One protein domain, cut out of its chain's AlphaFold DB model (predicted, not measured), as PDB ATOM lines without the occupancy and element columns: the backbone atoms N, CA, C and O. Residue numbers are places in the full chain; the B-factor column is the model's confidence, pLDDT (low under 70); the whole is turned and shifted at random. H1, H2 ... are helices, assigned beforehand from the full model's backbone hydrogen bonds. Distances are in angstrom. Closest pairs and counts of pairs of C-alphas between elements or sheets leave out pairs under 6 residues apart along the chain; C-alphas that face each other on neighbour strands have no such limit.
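This is residues 216 to 364 of the 476 residues of an uncharacterized protein of Bradymonadales bacterium V1718 (UniProt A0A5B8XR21). A body of crossed helices gathers round H5, and the longest helix, H8, starts on this body and reaches away from it as an arm, with the short H9 beyond its far end. H1, H3, H6, H7 and the first part of H8 pack on H5, while H4 packs on H3, and H2 is near H1 and H3. The printed part has 149 residues with nine named helices, H1 to H9 in order along the chain, and no named strand; the class is all helix. It is compact, with a radius of gyration of the C-alphas of 16.9 A, yet elongated, spanning 54 by 32 by 32 A, the arm making the length.

H1, residues 216 to 225, touches H5, residues 266 to 281, the hub, at a steep tilt of 51 degrees; the closest C-alphas are those of Pro 216 and Gly 271, 4.1 A. H2, residues 227 to 233, touches no helix; its Val 230 and Leu 236 of H3, residues 235 to 242, have the closest C-alphas, 5.8 A. H3 touches H4, residues 257 to 260, at Ala 242 and Ala 259, C-alphas 4.5 A apart. H3 touches H6, residues 289 to 299, at a shallow tilt of 10 degrees, the same way, closest at the C-alphas of Ala 237 and Leu 289, 4.4 A. H5 with residues 274 to 281 alone touches H7, residues 316 to 325, opposite ways at a steep tilt of 63 degrees; the closest C-alphas are those of Cys 277 and Cys 320, 5.0 A. H8, residues 330 to 354, touches H7 with residues 332 to 340 alone, closest at the C-alphas of Val 319 and Ala 336, 5.2 A. H8 and H9, residues 357 to 364, are only just apart, closest 8.3 A. Every O i to N i+4 pair is within hydrogen-bond range in H2, H3, H5, H6, H7, H8 and H9; in H1 4 of 6 are, and H4 is too short for such a pair.

H1 begins at C-alpha 216 (225.027, 210.089, 187.770) and is 15.6 A long. H5 is 22.4 A long, H6 15.1 A and H7 14.3 A. H8 runs 36.2 A, from C-alpha 330 (215.020, 208.999, 188.851). H9 ends at C-alpha 364 (184.776, 220.288, 165.665).

The two C-alphas farthest apart, those of Arg 225 and Glu 358, are 55.5 A apart. The printed part has no cut. The links H3 to H4 and H6 to H7 are long, with 14 and 16 residues. The mean pLDDT of the printed part is 70.6; 67 residues are under 70, among them 245 to 262 and 350 to 364.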
ATOM      1  N   PRO A 216     225.860 209.749 188.933       69.88
ATOM      2  CA  PRO A 216     225.027 210.089 187.770       69.88
ATOM      3  C   PRO A 216     225.493 211.328 186.979       69.88
ATOM      4  O   PRO A 216     225.416 211.360 185.755       69.88
ATOM      5  N   GLU A 217     226.042 212.324 187.676       70.88
ATOM      6  CA  GLU A 217     226.573 213.573 187.112       70.88
ATOM      7  C   GLU A 217     227.794 213.355 186.187       70.88
ATOM      8  O   GLU A 217     228.002 214.110 185.235       70.88
ATOM      9  N   ASP A 218     228.585 212.302 186.422       74.94
ATOM     10  CA  ASP A 218     229.810 212.005 185.669       74.94
ATOM     11  C   ASP A 218     229.521 211.396 184.283       74.94
ATOM     12  O   ASP A 218     230.325 211.536 183.355       74.94
ATOM     13  N   TYR A 219     228.344 210.784 184.105       70.06
ATOM     14  CA  TYR A 219     227.957 210.068 182.883       70.06
ATOM     15  C   TYR A 219     227.919 210.991 181.670       70.06
ATOM     16  O   TYR A 219     228.324 210.589 180.579       70.06
ATOM     17  N   LYS A 220     227.525 212.257 181.860       69.00
ATOM     18  CA  LYS A 220     227.600 213.287 180.817       69.00
ATOM     19  C   LYS A 220     229.016 213.411 180.266       69.00
ATOM     20  O   LYS A 220     229.217 213.404 179.052       69.00
ATOM     21  N   ALA A 221     229.997 213.561 181.155       69.94
ATOM     22  CA  ALA A 221     231.382 213.775 180.760       69.94
ATOM     23  C   ALA A 221     231.937 212.558 180.007       69.94
ATOM     24  O   ALA A 221     232.734 212.725 179.083       69.94
ATOM     25  N   TRP A 222     231.497 211.353 180.369       74.88
ATOM     26  CA  TRP A 222     231.882 210.115 179.693       74.88
ATOM     27  C   TRP A 222     231.233 209.998 178.308       74.88
ATOM     28  O   TRP A 222     231.945 209.840 177.318       74.88
ATOM     29  N   ILE A 223     229.914 210.190 178.216       67.75
ATOM     30  CA  ILE A 223     229.152 210.142 176.956       67.75
ATOM     31  C   ILE A 223     229.647 211.216 175.975       67.75
ATOM     32  O   ILE A 223     229.874 210.925 174.803       67.75
ATOM     33  N   SER A 224     229.896 212.442 176.446       64.75
ATOM     34  CA  SER A 224     230.380 213.548 175.607       64.75
ATOM     35  C   SER A 224     231.765 213.282 175.001       64.75
ATOM     36  O   SER A 224     232.044 213.701 173.875       64.75
ATOM     37  N   ARG A 225     232.637 212.537 175.693       62.84
ATOM     38  CA  ARG A 225     233.947 212.137 175.150       62.84
ATOM     39  C   ARG A 225     233.856 211.058 174.078       62.84
ATOM     40  O   ARG A 225     234.742 210.980 173.238       62.84
ATOM     41  N   MET A 226     232.765 210.301 174.059       62.56
ATOM     42  CA  MET A 226     232.427 209.395 172.965       62.56
ATOM     43  C   MET A 226     231.600 210.086 171.868       62.56
ATOM     44  O   MET A 226     231.048 209.392 171.021       62.56
ATOM     45  N   SER A 227     231.495 211.426 171.870       57.22
ATOM     46  CA  SER A 227     230.611 212.213 170.984       57.22
ATOM     47  C   SER A 227     230.634 211.774 169.525       57.22
ATOM     48  O   SER A 227     229.578 211.677 168.917       57.22
ATOM     49  N   PHE A 228     231.797 211.422 168.967       56.72
ATOM     50  CA  PHE A 228     231.863 210.925 167.592       56.72
ATOM     51  C   PHE A 228     231.038 209.643 167.372       56.72
ATOM     52  O   PHE A 228     230.209 209.595 166.462       56.72
ATOM     53  N   ASP A 229     231.233 208.617 168.203       54.53
ATOM     54  CA  ASP A 229     230.501 207.351 168.090       54.53
ATOM     55  C   ASP A 229     229.062 207.470 168.612       54.53
ATOM     56  O   ASP A 229     228.149 206.876 168.039       54.53
ATOM     57  N   VAL A 230     228.837 208.293 169.638       56.94
ATOM     58  CA  VAL A 230     227.510 208.569 170.203       56.94
ATOM     59  C   VAL A 230     226.604 209.267 169.191       56.94
ATOM     60  O   VAL A 230     225.465 208.831 168.999       56.94
ATOM     61  N   ASP A 231     227.116 210.288 168.501       56.59
ATOM     62  CA  ASP A 231     226.331 211.097 167.569       56.59
ATOM     63  C   ASP A 231     226.145 210.400 166.212       56.59
ATOM     64  O   ASP A 231     225.055 210.472 165.637       56.59
ATOM     65  N   GLN A 232     227.162 209.693 165.690       54.75
ATOM     66  CA  GLN A 232     227.043 209.003 164.395       54.75
ATOM     67  C   GLN A 232     226.299 207.668 164.469       54.75
ATOM     68  O   GLN A 232     225.631 207.298 163.502       54.75
ATOM     69  N   ARG A 233     226.416 206.925 165.576       61.78
ATOM     70  CA  ARG A 233     225.837 205.575 165.692       61.78
ATOM     71  C   ARG A 233     224.528 205.534 166.478       61.78
ATOM     72  O   ARG A 233     223.931 204.468 166.560       61.78
ATOM     73  N   GLY A 234     224.069 206.666 167.021       66.94
ATOM     74  CA  GLY A 234     222.798 206.762 167.748       66.94
ATOM     75  C   GLY A 234     222.817 206.122 169.139       66.94
ATOM     76  O   GLY A 234     221.758 205.885 169.714       66.94
ATOM     77  N   TRP A 235     223.997 205.867 169.708       76.56
ATOM     78  CA  TRP A 235     224.146 205.131 170.968       76.56
ATOM     79  C   TRP A 235     223.429 205.788 172.148       76.56
ATOM     80  O   TRP A 235     222.935 205.088 173.027       76.56
ATOM     81  N   LEU A 236     223.327 207.120 172.176       79.25
ATOM     82  CA  LEU A 236     222.588 207.802 173.241       79.25
ATOM     83  C   LEU A 236     221.085 207.514 173.170       79.25
ATOM     84  O   LEU A 236     220.455 207.338 174.209       79.25
ATOM     85  N   ALA A 237     220.515 207.415 171.967       78.88
ATOM     86  CA  ALA A 237     219.122 207.007 171.806       78.88
ATOM     87  C   ALA A 237     218.917 205.571 172.316       78.88
ATOM     88  O   ALA A 237     217.968 205.312 173.053       78.88
ATOM     89  N   ASP A 238     219.851 204.672 171.999       78.75
ATOM     90  CA  ASP A 238     219.817 203.273 172.430       78.75
ATOM     91  C   ASP A 238     219.919 203.128 173.954       78.75
ATOM     92  O   ASP A 238     219.175 202.355 174.559       78.75
ATOM     93  N   LEU A 239     220.795 203.908 174.592       80.50
ATOM     94  CA  LEU A 239     220.947 203.951 176.047       80.50
ATOM     95  C   LEU A 239     219.697 204.517 176.736       80.50
ATOM     96  O   LEU A 239     219.242 203.962 177.739       80.50
ATOM     97  N   VAL A 240     219.102 205.582 176.187       84.00
ATOM     98  CA  VAL A 240     217.833 206.144 176.688       84.00
ATOM     99  C   VAL A 240     216.721 205.095 176.628       84.00
ATOM    100  O   VAL A 240     215.982 204.931 177.598       84.00
ATOM    101  N   LEU A 241     216.628 204.326 175.543       80.94
ATOM    102  CA  LEU A 241     215.673 203.218 175.456       80.94
ATOM    103  C   LEU A 241     215.988 202.115 176.482       80.94
ATOM    104  O   LEU A 241     215.086 201.656 177.184       80.94
ATOM    105  N   ALA A 242     217.263 201.740 176.629       77.62
ATOM    106  CA  ALA A 242     217.703 200.716 177.578       77.62
ATOM    107  C   ALA A 242     217.382 201.068 179.040       77.62
ATOM    108  O   ALA A 242     217.067 200.187 179.844       77.62
ATOM    109  N   SER A 243     217.386 202.359 179.387       77.69
ATOM    110  CA  SER A 243     217.063 202.806 180.747       77.69
ATOM    111  C   SER A 243     215.638 202.471 181.217       77.69
ATOM    112  O   SER A 243     215.403 202.436 182.426       77.69
ATOM    113  N   HIS A 244     214.728 202.107 180.306       71.88
ATOM    114  CA  HIS A 244     213.303 201.916 180.611       71.88
ATOM    115  C   HIS A 244     212.707 200.583 180.155       71.88
ATOM    116  O   HIS A 244     211.505 200.377 180.301       71.88
ATOM    117  N   LEU A 245     213.508 199.651 179.639       60.53
ATOM    118  CA  LEU A 245     212.996 198.317 179.326       60.53
ATOM    119  C   LEU A 245     212.604 197.573 180.599       60.53
ATOM    120  O   LEU A 245     213.438 197.000 181.299       60.53
ATOM    121  N   GLN A 246     211.303 197.537 180.853       52.16
ATOM    122  CA  GLN A 246     210.649 196.496 181.630       52.16
ATOM    123  C   GLN A 246     209.733 195.717 180.673       52.16
ATOM    124  O   GLN A 246     208.540 195.983 180.585       52.16
ATOM    125  N   GLY A 247     210.301 194.766 179.925       46.56
ATOM    126  CA  GLY A 247     209.546 193.851 179.055       46.56
ATOM    127  C   GLY A 247     209.366 194.281 177.589       46.56
ATOM    128  O   GLY A 247     209.934 195.267 177.126       46.56
ATOM    129  N   ASP A 248     208.579 193.479 176.857       42.66
ATOM    130  CA  ASP A 248     208.440 193.417 175.383       42.66
ATOM    131  C   ASP A 248     207.776 194.643 174.698       42.66
ATOM    132  O   ASP A 248     207.302 194.543 173.564       42.66
ATOM    133  N   SER A 249     207.690 195.804 175.354       54.25
ATOM    134  CA  SER A 249     206.850 196.927 174.898       54.25
ATOM    135  C   SER A 249     207.540 197.960 173.996       54.25
ATOM    136  O   SER A 249     206.850 198.823 173.448       54.25
ATOM    137  N   VAL A 250     208.862 197.899 173.773       56.94
ATOM    138  CA  VAL A 250     209.513 198.834 172.834       56.94
ATOM    139  C   VAL A 250     209.097 198.486 171.398       56.94
ATOM    140  O   VAL A 250     209.315 197.359 170.944       56.94
ATOM    141  N   PRO A 251     208.540 199.434 170.621       55.75
ATOM    142  CA  PRO A 251     208.231 199.194 169.220       55.75
ATOM    143  C   PRO A 251     209.481 198.743 168.458       55.75
ATOM    144  O   PRO A 251     210.512 199.409 168.513       55.75
ATOM    145  N   LYS A 252     209.390 197.667 167.663       56.84
ATOM    146  CA  LYS A 252     210.515 197.157 166.842       56.84
ATOM    147  C   LYS A 252     211.173 198.218 165.950       56.84
ATOM    148  O   LYS A 252     212.331 198.075 165.589       56.84
ATOM    149  N   ALA A 253     210.435 199.269 165.588       52.16
ATOM    150  CA  ALA A 253     210.942 200.400 164.814       52.16
ATOM    151  C   ALA A 253     211.912 201.311 165.598       52.16
ATOM    152  O   ALA A 253     212.622 202.101 164.983       52.16
ATOM    153  N   LEU A 254     211.909 201.217 166.930       54.88
ATOM    154  CA  LEU A 254     212.768 201.956 167.856       54.88
ATOM    155  C   LEU A 254     213.794 201.043 168.546       54.88
ATOM    156  O   LEU A 254     214.775 201.548 169.069       54.88
ATOM    157  N   MET A 255     213.606 199.718 168.536       56.38
ATOM    158  CA  MET A 255     214.555 198.776 169.135       56.38
ATOM    159  C   MET A 255     215.876 198.709 168.355       56.38
ATOM    160  O   MET A 255     215.942 198.141 167.263       56.38
ATOM    161  N   ALA A 256     216.951 199.196 168.967       58.59
ATOM    162  CA  ALA A 256     218.302 198.721 168.688       58.59
ATOM    163  C   ALA A 256     218.630 197.499 169.559       58.59
ATOM    164  O   ALA A 256     217.952 197.236 170.550       58.59
ATOM    165  N   LYS A 257     219.695 196.758 169.221       59.59
ATOM    166  CA  LYS A 257     220.126 195.582 170.001       59.59
ATOM    167  C   LYS A 257     220.348 195.925 171.479       59.59
ATOM    168  O   LYS A 257     219.931 195.176 172.343       59.59
ATOM    169  N   THR A 258     220.949 197.067 171.795       58.75
ATOM    170  CA  THR A 258     221.176 197.507 173.183       58.75
ATOM    171  C   THR A 258     219.874 197.679 173.968       58.75
ATOM    172  O   THR A 258     219.823 197.378 175.155       58.75
ATOM    173  N   ALA A 259     218.795 198.063 173.282       56.53
ATOM    174  CA  ALA A 259     217.468 198.212 173.851       56.53
ATOM    175  C   ALA A 259     216.694 196.880 173.980       56.53
ATOM    176  O   ALA A 259     215.468 196.896 174.018       56.53
ATOM    177  N   SER A 260     217.354 195.719 174.040       58.22
ATOM    178  CA  SER A 260     216.744 194.480 174.560       58.22
ATOM    179  C   SER A 260     217.122 194.201 176.018       58.22
ATOM    180  O   SER A 260     216.472 193.397 176.683       58.22
ATOM    181  N   SER A 261     218.151 194.872 176.534       62.22
ATOM    182  CA  SER A 261     218.702 194.645 177.868       62.22
ATOM    183  C   SER A 261     218.379 195.851 178.743       62.22
ATOM    184  O   SER A 261     219.000 196.903 178.620       62.22
ATOM    185  N   GLY A 262     217.355 195.734 179.587       66.25
ATOM    186  CA  GLY A 262     217.006 196.804 180.518       66.25
ATOM    187  C   GLY A 262     218.103 197.071 181.540       66.25
ATOM    188  O   GLY A 262     218.801 196.154 181.967       66.25
ATOM    189  N   LEU A 263     218.239 198.332 181.948       74.44
ATOM    190  CA  LEU A 263     219.135 198.722 183.037       74.44
ATOM    191  C   LEU A 263     218.538 198.341 184.392       74.44
ATOM    192  O   LEU A 263     217.346 198.578 184.630       74.44
ATOM    193  N   SER A 264     219.353 197.827 185.317       76.44
ATOM    194  CA  SER A 264     218.893 197.567 186.686       76.44
ATOM    195  C   SER A 264     219.180 198.746 187.621       76.44
ATOM    196  O   SER A 264     218.333 199.092 188.445       76.44
ATOM    197  N   SER A 265     220.317 199.430 187.443       78.75
ATOM    198  CA  SER A 265     220.759 200.515 188.329       78.75
ATOM    199  C   SER A 265     219.978 201.833 188.135       78.75
ATOM    200  O   SER A 265     220.030 202.412 187.045       78.75
ATOM    201  N   PRO A 266     219.306 202.370 189.177       81.88
ATOM    202  CA  PRO A 266     218.618 203.666 189.115       81.88
ATOM    203  C   PRO A 266     219.552 204.845 188.817       81.88
ATOM    204  O   PRO A 266     219.177 205.750 188.074       81.88
ATOM    205  N   ASP A 267     220.778 204.811 189.342       80.44
ATOM    206  CA  ASP A 267     221.776 205.869 189.149       80.44
ATOM    207  C   ASP A 267     222.239 205.948 187.691       80.44
ATOM    208  O   ASP A 267     222.343 207.035 187.120       80.44
ATOM    209  N   VAL A 268     222.454 204.788 187.060       79.81
ATOM    210  CA  VAL A 268     222.822 204.701 185.639       79.81
ATOM    211  C   VAL A 268     221.668 205.200 184.766       79.81
ATOM    212  O   VAL A 268     221.894 205.971 183.833       79.81
ATOM    213  N   LYS A 269     220.421 204.823 185.092       83.94
ATOM    214  CA  LYS A 269     219.222 205.332 184.401       83.94
ATOM    215  C   LYS A 269     219.134 206.851 184.477       83.94
ATOM    216  O   LYS A 269     218.981 207.495 183.443       83.94
ATOM    217  N   ALA A 270     219.273 207.411 185.678       83.50
ATOM    218  CA  ALA A 270     219.236 208.851 185.900       83.50
ATOM    219  C   ALA A 270     220.351 209.573 185.128       83.50
ATOM    220  O   ALA A 270     220.084 210.547 184.429       83.50
ATOM    221  N   GLY A 271     221.587 209.064 185.179       83.31
ATOM    222  CA  GLY A 271     222.715 209.640 184.440       83.31
ATOM    223  C   GLY A 271     222.508 209.634 182.921       83.31
ATOM    224  O   GLY A 271     222.763 210.639 182.255       83.31
ATOM    225  N   ILE A 272     221.990 208.534 182.364       84.81
ATOM    226  CA  ILE A 272     221.685 208.412 180.929       84.81
ATOM    227  C   ILE A 272     220.540 209.338 180.516       84.81
ATOM    228  O   ILE A 272     220.651 210.014 179.494       84.81
ATOM    229  N   LEU A 273     219.460 209.396 181.297       86.62
ATOM    230  CA  LEU A 273     218.344 210.314 181.059       86.62
ATOM    231  C   LEU A 273     218.796 211.770 181.094       86.62
ATOM    232  O   LEU A 273     218.387 212.565 180.251       86.62
ATOM    233  N   PHE A 274     219.666 212.113 182.045       86.81
ATOM    234  CA  PHE A 274     220.189 213.464 182.195       86.81
ATOM    235  C   PHE A 274     221.034 213.846 180.977       86.81
ATOM    236  O   PHE A 274     220.778 214.871 180.344       86.81
ATOM    237  N   ALA A 275     221.961 212.971 180.574       84.00
ATOM    238  CA  ALA A 275     222.748 213.154 179.357       84.00
ATOM    239  C   ALA A 275     221.865 213.221 178.093       84.00
ATOM    240  O   ALA A 275     222.115 214.040 177.208       84.00
ATOM    241  N   GLY A 276     220.811 212.401 178.023       85.19
ATOM    242  CA  GLY A 276     219.819 212.409 176.948       85.19
ATOM    243  C   GLY A 276     219.070 213.737 176.847       85.19
ATOM    244  O   GLY A 276     218.955 214.294 175.756       85.19
ATOM    245  N   CYS A 277     218.619 214.282 177.978       86.31
ATOM    246  CA  CYS A 277     217.953 215.579 178.030       86.31
ATOM    247  C   CYS A 277     218.883 216.736 177.658       86.31
ATOM    248  O   CYS A 277     218.479 217.623 176.904       86.31
ATOM    249  N   GLU A 278     220.133 216.729 178.130       84.00
ATOM    250  CA  GLU A 278     221.096 217.772 177.769       84.00
ATOM    251  C   GLU A 278     221.433 217.739 176.279       84.00
ATOM    252  O   GLU A 278     221.492 218.789 175.638       84.00
ATOM    253  N   ALA A 279     221.606 216.544 175.706       82.31
ATOM    254  CA  ALA A 279     221.832 216.391 174.274       82.31
ATOM    255  C   ALA A 279     220.603 216.820 173.457       82.31
ATOM    256  O   ALA A 279     220.755 217.480 172.432       82.31
ATOM    257  N   TYR A 280     219.390 216.504 173.927       84.12
ATOM    258  CA  TYR A 280     218.140 216.880 173.263       84.12
ATOM    259  C   TYR A 280     217.916 218.399 173.221       84.12
ATOM    260  O   TYR A 280     217.503 218.923 172.187       84.12
ATOM    261  N   LEU A 281     218.187 219.105 174.328       84.00
ATOM    262  CA  LEU A 281     218.088 220.569 174.395       84.00
ATOM    263  C   LEU A 281     219.285 221.284 173.750       84.00
ATOM    264  O   LEU A 281     219.197 222.467 173.416       84.00
ATOM    265  N   GLY A 282     220.413 220.589 173.618       76.75
ATOM    266  CA  GLY A 282     221.623 221.099 172.996       76.75
ATOM    267  C   GLY A 282     221.535 221.191 171.469       76.75
ATOM    268  O   GLY A 282     220.537 220.884 170.824       76.75
ATOM    269  N   THR A 283     222.638 221.617 170.855       61.75
ATOM    270  CA  THR A 283     222.774 221.679 169.389       61.75
ATOM    271  C   THR A 283     223.164 220.335 168.764       61.75
ATOM    272  O   THR A 283     223.091 220.182 167.541       61.75
ATOM    273  N   ALA A 284     223.563 219.358 169.584       57.78
ATOM    274  CA  ALA A 284     223.967 218.022 169.165       57.78
ATOM    275  C   ALA A 284     222.735 217.167 168.836       57.78
ATOM    276  O   ALA A 284     222.120 216.539 169.694       57.78
ATOM    277  N   LYS A 285     222.346 217.143 167.558       57.62
ATOM    278  CA  LYS A 285     221.248 216.291 167.086       57.62
ATOM    279  C   LYS A 285     221.728 214.846 166.932       57.62
ATOM    280  O   LYS A 285     222.075 214.434 165.829       57.62
ATOM    281  N   SER A 286     221.699 214.065 168.012       65.06
ATOM    282  CA  SER A 286     221.854 212.607 167.915       65.06
ATOM    283  C   SER A 286     220.681 212.014 167.128       65.06
ATOM    284  O   SER A 286     219.508 212.291 167.416       65.06
ATOM    285  N   ALA A 287     220.981 211.168 166.141       67.38
ATOM    286  CA  ALA A 287     219.961 210.452 165.380       67.38
ATOM    287  C   ALA A 287     219.061 209.633 166.325       67.38
ATOM    288  O   ALA A 287     219.536 209.023 167.278       67.38
ATOM    289  N   GLY A 288     217.743 209.657 166.099       73.06
ATOM    290  CA  GLY A 288     216.777 208.870 166.880       73.06
ATOM    291  C   GLY A 288     216.495 209.355 168.311       73.06
ATOM    292  O   GLY A 288     215.467 208.967 168.868       73.06
ATOM    293  N   LEU A 289     217.304 210.260 168.880       79.44
ATOM    294  CA  LEU A 289     217.203 210.678 170.287       79.44
ATOM    295  C   LEU A 289     215.836 211.277 170.638       79.44
ATOM    296  O   LEU A 289     215.232 210.904 171.635       79.44
ATOM    297  N   GLY A 290     215.284 212.146 169.787       81.38
ATOM    298  CA  GLY A 290     213.950 212.709 170.021       81.38
ATOM    299  C   GLY A 290     212.815 211.678 169.946       81.38
ATOM    300  O   GLY A 290     211.729 211.920 170.467       81.38
ATOM    301  N   GLY A 291     213.023 210.540 169.275       79.44
ATOM    302  CA  GLY A 291     212.102 209.400 169.313       79.44
ATOM    303  C   GLY A 291     212.245 208.615 170.616       79.44
ATOM    304  O   GLY A 291     211.242 208.365 171.279       79.44
ATOM    305  N   ALA A 292     213.486 208.313 171.004       80.81
ATOM    306  CA  ALA A 292     213.810 207.621 172.249       80.81
ATOM    307  C   ALA A 292     213.325 208.383 173.491       80.81
ATOM    308  O   ALA A 292     212.663 207.792 174.333       80.81
ATOM    309  N   MET A 293     213.556 209.699 173.568       84.81
ATOM    310  CA  MET A 293     213.095 210.532 174.686       84.81
ATOM    311  C   MET A 293     211.570 210.618 174.765       84.81
ATOM    312  O   MET A 293     211.011 210.507 175.850       84.81
ATOM    313  N   ARG A 294     210.874 210.767 173.625       82.69
ATOM    314  CA  ARG A 294     209.399 210.739 173.600       82.69
ATOM    315  C   ARG A 294     208.853 209.413 174.102       82.69
ATOM    316  O   ARG A 294     207.881 209.409 174.844       82.69
ATOM    317  N   TRP A 295     209.470 208.311 173.683       79.44
ATOM    318  CA  TRP A 295     209.090 206.985 174.148       79.44
ATOM    319  C   TRP A 295     209.365 206.833 175.648       79.44
ATOM    320  O   TRP A 295     208.447 206.497 176.383       79.44
ATOM    321  N   ALA A 296     210.565 207.188 176.116       79.75
ATOM    322  CA  ALA A 296     210.929 207.118 177.530       79.75
ATOM    323  C   ALA A 296     209.969 207.934 178.411       79.75
ATOM    324  O   ALA A 296     209.494 207.428 179.413       79.75
ATOM    325  N   ILE A 297     209.613 209.158 178.015       81.06
ATOM    326  CA  ILE A 297     208.674 210.024 178.752       81.06
ATOM    327  C   ILE A 297     207.227 209.510 178.674       81.06
ATOM    328  O   ILE A 297     206.471 209.605 179.646       81.06
ATOM    329  N   GLY A 298     206.826 208.986 177.513       73.81
ATOM    330  CA  GLY A 298     205.478 208.475 177.267       73.81
ATOM    331  C   GLY A 298     205.180 207.170 178.004       73.81
ATOM    332  O   GLY A 298     204.094 207.030 178.555       73.81
ATOM    333  N   GLU A 299     206.152 206.260 178.049       69.69
ATOM    334  CA  GLU A 299     206.011 204.906 178.602       69.69
ATOM    335  C   GLU A 299     206.459 204.780 180.062       69.69
ATOM    336  O   GLU A 299     206.337 203.702 180.644       69.69
ATOM    337  N   HIS A 300     206.947 205.854 180.696       68.12
ATOM    338  CA  HIS A 300     207.303 205.830 182.119       68.12
ATOM    339  C   HIS A 300     206.059 205.839 183.017       68.12
ATOM    340  O   HIS A 300     205.865 206.741 183.828       68.12
ATOM    341  N   THR A 301     205.209 204.822 182.896       63.50
ATOM    342  CA  THR A 301     203.967 204.681 183.669       63.50
ATOM    343  C   THR A 301     204.214 204.666 185.175       63.50
ATOM    344  O   THR A 301     203.381 205.141 185.932       63.50
ATOM    345  N   SER A 302     205.397 204.233 185.619       66.75
ATOM    346  CA  SER A 302     205.816 204.310 187.023       66.75
ATOM    347  C   SER A 302     206.122 205.727 187.530       66.75
ATOM    348  O   SER A 302     206.201 205.913 188.740       66.75
ATOM    349  N   CYS A 303     206.280 206.721 186.646       70.06
ATOM    350  CA  CYS A 303     206.374 208.137 187.024       70.06
ATOM    351  C   CYS A 303     205.008 208.846 187.015       70.06
ATOM    352  O   CYS A 303     204.953 210.024 187.352       70.06
ATOM    353  N   ILE A 304     203.936 208.174 186.583       67.38
ATOM    354  CA  ILE A 304     202.605 208.765 186.409       67.38
ATOM    355  C   ILE A 304     201.800 208.483 187.676       67.38
ATOM    356  O   ILE A 304     201.633 207.326 188.071       67.38
ATOM    357  N   SER A 305     201.330 209.538 188.341       65.81
ATOM    358  CA  SER A 305     200.447 209.395 189.499       65.81
ATOM    359  C   SER A 305     199.022 209.035 189.059       65.81
ATOM    360  O   SER A 305     198.643 209.251 187.914       65.81
ATOM    361  N   GLU A 306     198.172 208.540 189.967       62.22
ATOM    362  CA  GLU A 306     196.747 208.304 189.651       62.22
ATOM    363  C   GLU A 306     196.002 209.578 189.195       62.22
ATOM    364  O   GLU A 306     194.917 209.488 188.621       62.22
ATOM    365  N   GLN A 307     196.562 210.765 189.459       57.00
ATOM    366  CA  GLN A 307     195.965 212.058 189.124       57.00
ATOM    367  C   GLN A 307     196.258 212.493 187.683       57.00
ATOM    368  O   GLN A 307     195.481 213.265 187.120       57.00
ATOM    369  N   SER A 308     197.338 212.004 187.069       58.09
ATOM    370  CA  SER A 308     197.692 212.313 185.686       58.09
ATOM    371  C   SER A 308     197.195 211.207 184.751       58.09
ATOM    372  O   SER A 308     197.454 210.017 184.923       58.09
ATOM    373  N   THR A 309     196.415 211.573 183.731       57.94
ATOM    374  CA  THR A 309     195.937 210.587 182.756       57.94
ATOM    375  C   THR A 309     197.068 210.200 181.798       57.94
ATOM    376  O   THR A 309     197.843 211.037 181.326       57.94
ATOM    377  N   LEU A 310     197.143 208.909 181.455       57.81
ATOM    378  CA  LEU A 310     198.103 208.372 180.477       57.81
ATOM    379  C   LEU A 310     197.986 209.040 179.095       57.81
ATOM    380  O   LEU A 310     198.964 209.074 178.350       57.81
ATOM    381  N   GLU A 311     196.819 209.607 178.777       58.00
ATOM    382  CA  GLU A 311     196.487 210.190 177.472       58.00
ATOM    383  C   GLU A 311     197.264 211.479 177.145       58.00
ATOM    384  O   GLU A 311     197.473 211.778 175.967       58.00
ATOM    385  N   VAL A 312     197.739 212.223 178.152       62.25
ATOM    386  CA  VAL A 312     198.441 213.501 177.939       62.25
ATOM    387  C   VAL A 312     199.952 213.293 177.944       62.25
ATOM    388  O   VAL A 312     200.582 213.237 178.992       62.25
ATOM    389  N   SER A 313     200.562 213.204 176.762       66.50
ATOM    390  CA  SER A 313     202.025 213.164 176.643       66.50
ATOM    391  C   SER A 313     202.606 214.586 176.758       66.50
ATOM    392  O   SER A 313     202.247 215.454 175.950       66.50
ATOM    393  N   PRO A 314     203.484 214.868 177.740       74.88
ATOM    394  CA  PRO A 314     204.077 216.190 177.894       74.88
ATOM    395  C   PRO A 314     205.098 216.463 176.785       74.88
ATOM    396  O   PRO A 314     205.562 215.554 176.090       74.88
ATOM    397  N   ALA A 315     205.436 217.736 176.590       80.06
ATOM    398  CA  ALA A 315     206.481 218.103 175.649       80.06
ATOM    399  C   ALA A 315     207.854 217.691 176.211       80.06
ATOM    400  O   ALA A 315     208.162 217.930 177.378       80.06
ATOM    401  N   VAL A 316     208.684 217.038 175.390       83.50
ATOM    402  CA  VAL A 316     209.993 216.519 175.832       83.50
ATOM    403  C   VAL A 316     210.914 217.637 176.310       83.50
ATOM    404  O   VAL A 316     211.675 217.447 177.254       83.50
ATOM    405  N   ASP A 317     210.853 218.802 175.669       85.75
ATOM    406  CA  ASP A 317     211.685 219.945 176.023       85.75
ATOM    407  C   ASP A 317     211.331 220.522 177.397       85.75
ATOM    408  O   ASP A 317     212.236 220.919 178.126       85.75
ATOM    409  N   GLU A 318     210.051 220.527 177.771       85.50
ATOM    410  CA  GLU A 318     209.584 220.958 179.091       85.50
ATOM    411  C   GLU A 318     210.099 220.024 180.192       85.50
ATOM    412  O   GLU A 318     210.772 220.481 181.117       85.50
ATOM    413  N   VAL A 319     209.899 218.709 180.026       86.38
ATOM    414  CA  VAL A 319     210.413 217.690 180.960       86.38
ATOM    415  C   VAL A 319     211.927 217.805 181.104       86.38
ATOM    416  O   VAL A 319     212.452 217.790 182.214       86.38
ATOM    417  N   CYS A 320     212.648 217.949 179.991       88.81
ATOM    418  CA  CYS A 320     214.099 218.023 180.030       88.81
ATOM    419  C   CYS A 320     214.629 219.303 180.680       88.81
ATOM    420  O   CYS A 320     215.620 219.229 181.403       88.81
ATOM    421  N   ARG A 321     213.995 220.463 180.461       89.38
ATOM    422  CA  ARG A 321     214.406 221.715 181.121       89.38
ATOM    423  C   ARG A 321     214.231 221.623 182.631       89.38
ATOM    424  O   ARG A 321     215.155 221.973 183.361       89.38
ATOM    425  N   GLU A 322     213.083 221.116 183.072       87.75
ATOM    426  CA  GLU A 322     212.800 220.932 184.494       87.75
ATOM    427  C   GLU A 322     213.774 219.916 185.103       87.75
ATOM    428  O   GLU A 322     214.409 220.190 186.121       87.75
ATOM    429  N   TYR A 323     214.000 218.789 184.422       89.06
ATOM    430  CA  TYR A 323     214.899 217.754 184.913       89.06
ATOM    431  C   TYR A 323     216.351 218.233 185.044       89.06
ATOM    432  O   TYR A 323     216.977 218.011 186.079       89.06
ATOM    433  N   ILE A 324     216.884 218.944 184.046       87.62
ATOM    434  CA  ILE A 324     218.267 219.454 184.083       87.62
ATOM    435  C   ILE A 324     218.459 220.516 185.172       87.62
ATOM    436  O   ILE A 324     219.559 220.663 185.703       87.62
ATOM    437  N   SER A 325     217.401 221.250 185.527       86.38
ATOM    438  CA  SER A 325     217.451 222.235 186.615       86.38
ATOM    439  C   SER A 325     217.584 221.596 188.007       86.38
ATOM    440  O   SER A 325     217.927 222.274 188.978       86.38
ATOM    441  N   SER A 326     217.346 220.285 188.099       83.50
ATOM    442  CA  SER A 326     217.382 219.497 189.325       83.50
ATOM    443  C   SER A 326     218.643 218.627 189.422       83.50
ATOM    444  O   SER A 326     219.422 218.495 188.477       83.50
ATOM    445  N   LYS A 327     218.868 218.011 190.587       82.88
ATOM    446  CA  LYS A 327     219.945 217.026 190.742       82.88
ATOM    447  C   LYS A 327     219.572 215.734 189.992       82.88
ATOM    448  O   LYS A 327     218.444 215.276 190.174       82.88
ATOM    449  N   PRO A 328     220.490 215.095 189.235       82.56
ATOM    450  CA  PRO A 328     220.158 213.889 188.483       82.56
ATOM    451  C   PRO A 328     219.738 212.747 189.419       82.56
ATOM    452  O   PRO A 328     220.560 212.177 190.138       82.56
ATOM    453  N   SER A 329     218.449 212.420 189.412       85.75
ATOM    454  CA  SER A 329     217.885 211.223 190.038       85.75
ATOM    455  C   SER A 329     216.674 210.741 189.243       85.75
ATOM    456  O   SER A 329     216.152 211.468 188.393       85.75
ATOM    457  N   LEU A 330     216.232 209.506 189.490       84.06
ATOM    458  CA  LEU A 330     215.020 208.999 188.851       84.06
ATOM    459  C   LEU A 330     213.769 209.682 189.428       84.06
ATOM    460  O   LEU A 330     212.846 209.974 188.674       84.06
ATOM    461  N   GLU A 331     213.752 210.013 190.727       87.56
ATOM    462  CA  GLU A 331     212.627 210.751 191.320       87.56
ATOM    463  C   GLU A 331     212.489 212.146 190.716       87.56
ATOM    464  O   GLU A 331     211.375 212.585 190.441       87.56
ATOM    465  N   ALA A 332     213.607 212.832 190.476       87.56
ATOM    466  CA  ALA A 332     213.592 214.154 189.871       87.56
ATOM    467  C   ALA A 332     213.126 214.111 188.407       87.56
ATOM    468  O   ALA A 332     212.369 214.981 187.978       87.56
ATOM    469  N   PHE A 333     213.495 213.062 187.658       87.94
ATOM    470  CA  PHE A 333     212.957 212.836 186.314       87.94
ATOM    471  C   PHE A 333     211.446 212.587 186.350       87.94
ATOM    472  O   PHE A 333     210.702 213.172 185.563       87.94
ATOM    473  N   CYS A 334     210.976 211.761 187.292       87.12
ATOM    474  CA  CYS A 334     209.549 211.518 187.471       87.12
ATOM    475  C   CYS A 334     208.784 212.783 187.856       87.12
ATOM    476  O   CYS A 334     207.736 213.049 187.273       87.12
ATOM    477  N   ALA A 335     209.312 213.581 188.785       88.12
ATOM    478  CA  ALA A 335     208.704 214.841 189.194       88.12
ATOM    479  C   ALA A 335     208.597 215.819 188.014       88.12
ATOM    480  O   ALA A 335     207.535 216.396 187.800       88.12
ATOM    481  N   ALA A 336     209.653 215.937 187.202       88.19
ATOM    482  CA  ALA A 336     209.645 216.756 185.992       88.19
ATOM    483  C   ALA A 336     208.612 216.272 184.957       88.19
ATOM    484  O   ALA A 336     207.888 217.082 184.376       88.19
ATOM    485  N   ASN A 337     208.510 214.955 184.740       87.19
ATOM    486  CA  ASN A 337     207.525 214.360 183.832       87.19
ATOM    487  C   ASN A 337     206.086 214.629 184.306       87.19
ATOM    488  O   ASN A 337     205.245 215.090 183.533       87.19
ATOM    489  N   GLU A 338     205.818 214.402 185.591       84.81
ATOM    490  CA  GLU A 338     204.507 214.624 186.203       84.81
ATOM    491  C   GLU A 338     204.111 216.107 186.182       84.81
ATOM    492  O   GLU A 338     203.001 216.455 185.780       84.81
ATOM    493  N   GLN A 339     205.031 217.004 186.540       85.94
ATOM    494  CA  GLN A 339     204.793 218.446 186.535       85.94
ATOM    495  C   GLN A 339     204.483 218.972 185.130       85.94
ATOM    496  O   GLN A 339     203.560 219.775 184.969       85.94
ATOM    497  N   ALA A 340     205.193 218.491 184.105       85.00
ATOM    498  CA  ALA A 340     204.905 218.846 182.717       85.00
ATOM    499  C   ALA A 340     203.536 218.304 182.258       85.00
ATOM    500  O   ALA A 340     202.796 218.988 181.549       85.00
ATOM    501  N   ARG A 341     203.141 217.098 182.701       84.00
ATOM    502  CA  ARG A 341     201.796 216.552 182.429       84.00
ATOM    503  C   ARG A 341     200.700 217.401 183.061       84.00
ATOM    504  O   ARG A 341     199.758 217.779 182.368       84.00
ATOM    505  N   LEU A 342     200.830 217.727 184.344       82.38
ATOM    506  CA  LEU A 342     199.853 218.541 185.070       82.38
ATOM    507  C   LEU A 342     199.743 219.954 184.486       82.38
ATOM    508  O   LEU A 342     198.634 220.456 184.308       82.38
ATOM    509  N   SER A 343     200.871 220.567 184.121       80.62
ATOM    510  CA  SER A 343     200.898 221.888 183.475       80.62
ATOM    511  C   SER A 343     200.159 221.873 182.138       80.62
ATOM    512  O   SER A 343     199.411 222.801 181.827       80.62
ATOM    513  N   ARG A 344     200.291 220.782 181.376       78.88
ATOM    514  CA  ARG A 344     199.581 220.607 180.110       78.88
ATOM    515  C   ARG A 344     198.085 220.366 180.284       78.88
ATOM    516  O   ARG A 344     197.305 220.975 179.562       78.88
ATOM    517  N   ILE A 345     197.680 219.555 181.263       77.69
ATOM    518  CA  ILE A 345     196.262 219.375 181.617       77.69
ATOM    519  C   ILE A 345     195.639 220.725 181.995       77.69
ATOM    520  O   ILE A 345     194.598 221.092 181.459       77.69
ATOM    521  N   ALA A 346     196.309 221.505 182.851       75.44
ATOM    522  CA  ALA A 346     195.836 222.828 183.251       75.44
ATOM    523  C   ALA A 346     195.747 223.807 182.065       75.44
ATOM    524  O   ALA A 346     194.796 224.588 181.979       75.44
ATOM    525  N   ALA A 347     196.704 223.762 181.132       73.12
ATOM    526  CA  ALA A 347     196.668 224.568 179.915       73.12
ATOM    527  C   ALA A 347     195.504 224.167 178.993       73.12
ATOM    528  O   ALA A 347     194.775 225.041 178.524       73.12
ATOM    529  N   ASP A 348     195.285 222.868 178.779       70.06
ATOM    530  CA  ASP A 348     194.183 222.353 177.961       70.06
ATOM    531  C   ASP A 348     192.816 222.700 178.582       70.06
ATOM    532  O   ASP A 348     191.893 223.109 177.873       70.06
ATOM    533  N   GLU A 349     192.691 222.631 179.912       71.81
ATOM    534  CA  GLU A 349     191.499 223.080 180.640       71.81
ATOM    535  C   GLU A 349     191.277 224.595 180.518       71.81
ATOM    536  O   GLU A 349     190.148 225.031 180.282       71.81
ATOM    537  N   ALA A 350     192.331 225.409 180.625       63.56
ATOM    538  CA  ALA A 350     192.242 226.860 180.461       63.56
ATOM    539  C   ALA A 350     191.844 227.257 179.026       63.56
ATOM    540  O   ALA A 350     191.021 228.158 178.831       63.56
ATOM    541  N   VAL A 351     192.364 226.555 178.013       62.50
ATOM    542  CA  VAL A 351     191.947 226.717 176.611       62.50
ATOM    543  C   VAL A 351     190.482 226.308 176.437       62.50
ATOM    544  O   VAL A 351     189.699 227.055 175.848       62.50
ATOM    545  N   ALA A 352     190.060 225.179 177.012       56.78
ATOM    546  CA  ALA A 352     188.668 224.732 176.959       56.78
ATOM    547  C   ALA A 352     187.692 225.699 177.661       56.78
ATOM    548  O   ALA A 352     186.529 225.793 177.266       56.78
ATOM    549  N   GLN A 353     188.149 226.423 178.688       56.25
ATOM    550  CA  GLN A 353     187.357 227.433 179.400       56.25
ATOM    551  C   GLN A 353     187.283 228.783 178.672       56.25
ATOM    552  O   GLN A 353     186.325 229.528 178.882       56.25
ATOM    553  N   THR A 354     188.268 229.108 177.830       50.25
ATOM    554  CA  THR A 354     188.348 230.391 177.107       50.25
ATOM    555  C   THR A 354     187.778 230.341 175.690       50.25
ATOM    556  O   THR A 354     187.455 231.394 175.145       50.25
ATOM    557  N   GLN A 355     187.586 229.152 175.113       47.53
ATOM    558  CA  GLN A 355     186.963 229.000 173.797       47.53
ATOM    559  C   GLN A 355     185.434 229.151 173.859       47.53
ATOM    560  O   GLN A 355     184.727 228.442 174.583       47.53
ATOM    561  N   SER A 356     184.904 230.071 173.053       47.53
ATOM    562  CA  SER A 356     183.465 230.240 172.828       47.53
ATOM    563  C   SER A 356     182.858 229.015 172.117       47.53
ATOM    564  O   SER A 356     183.554 228.249 171.446       47.53
ATOM    565  N   SER A 357     181.536 228.809 172.212       44.38
ATOM    566  CA  SER A 357     180.871 227.682 171.526       44.38
ATOM    567  C   SER A 357     181.026 227.720 170.000       44.38
ATOM    568  O   SER A 357     180.923 226.681 169.351       44.38
ATOM    569  N   GLU A 358     181.283 228.900 169.426       41.31
ATOM    570  CA  GLU A 358     181.593 229.078 168.002       41.31
ATOM    571  C   GLU A 358     183.000 228.576 167.642       41.31
ATOM    572  O   GLU A 358     183.167 227.956 166.594       41.31
ATOM    573  N   GLU A 359     183.994 228.743 168.518       42.28
ATOM    574  CA  GLU A 359     185.372 228.275 168.297       42.28
ATOM    575  C   GLU A 359     185.506 226.762 168.498       42.28
ATOM    576  O   GLU A 359     186.139 226.086 167.687       42.28
ATOM    577  N   LEU A 360     184.815 226.197 169.495       41.47
ATOM    578  CA  LEU A 360     184.666 224.743 169.640       41.47
ATOM    579  C   LEU A 360     183.881 224.135 168.464       41.47
ATOM    580  O   LEU A 360     184.188 223.028 168.021       41.47
ATOM    581  N   GLY A 361     182.906 224.870 167.916       38.66
ATOM    582  CA  GLY A 361     182.183 224.510 166.693       38.66
ATOM    583  C   GLY A 361     183.061 224.554 165.438       38.66
ATOM    584  O   GLY A 361     182.958 223.668 164.588       38.66
ATOM    585  N   ALA A 362     183.971 225.527 165.341       43.72
ATOM    586  CA  ALA A 362     184.968 225.619 164.276       43.72
ATOM    587  C   ALA A 362     186.042 224.525 164.393       43.72
ATOM    588  O   ALA A 362     186.421 223.939 163.380       43.72
ATOM    589  N   LEU A 363     186.470 224.179 165.613       38.41
ATOM    590  CA  LEU A 363     187.405 223.087 165.897       38.41
ATOM    591  C   LEU A 363     186.782 221.717 165.585       38.41
ATOM    592  O   LEU A 363     187.375 220.911 164.872       38.41
ATOM    593  N   ALA A 364     185.547 221.475 166.033       38.59
ATOM    594  CA  ALA A 364     184.776 220.288 165.665       38.59
ATOM    595  C   ALA A 364     184.482 220.246 164.156       38.59
ATOM    596  O   ALA A 364     184.473 219.170 163.562       38.59
TER     597      ALA A 364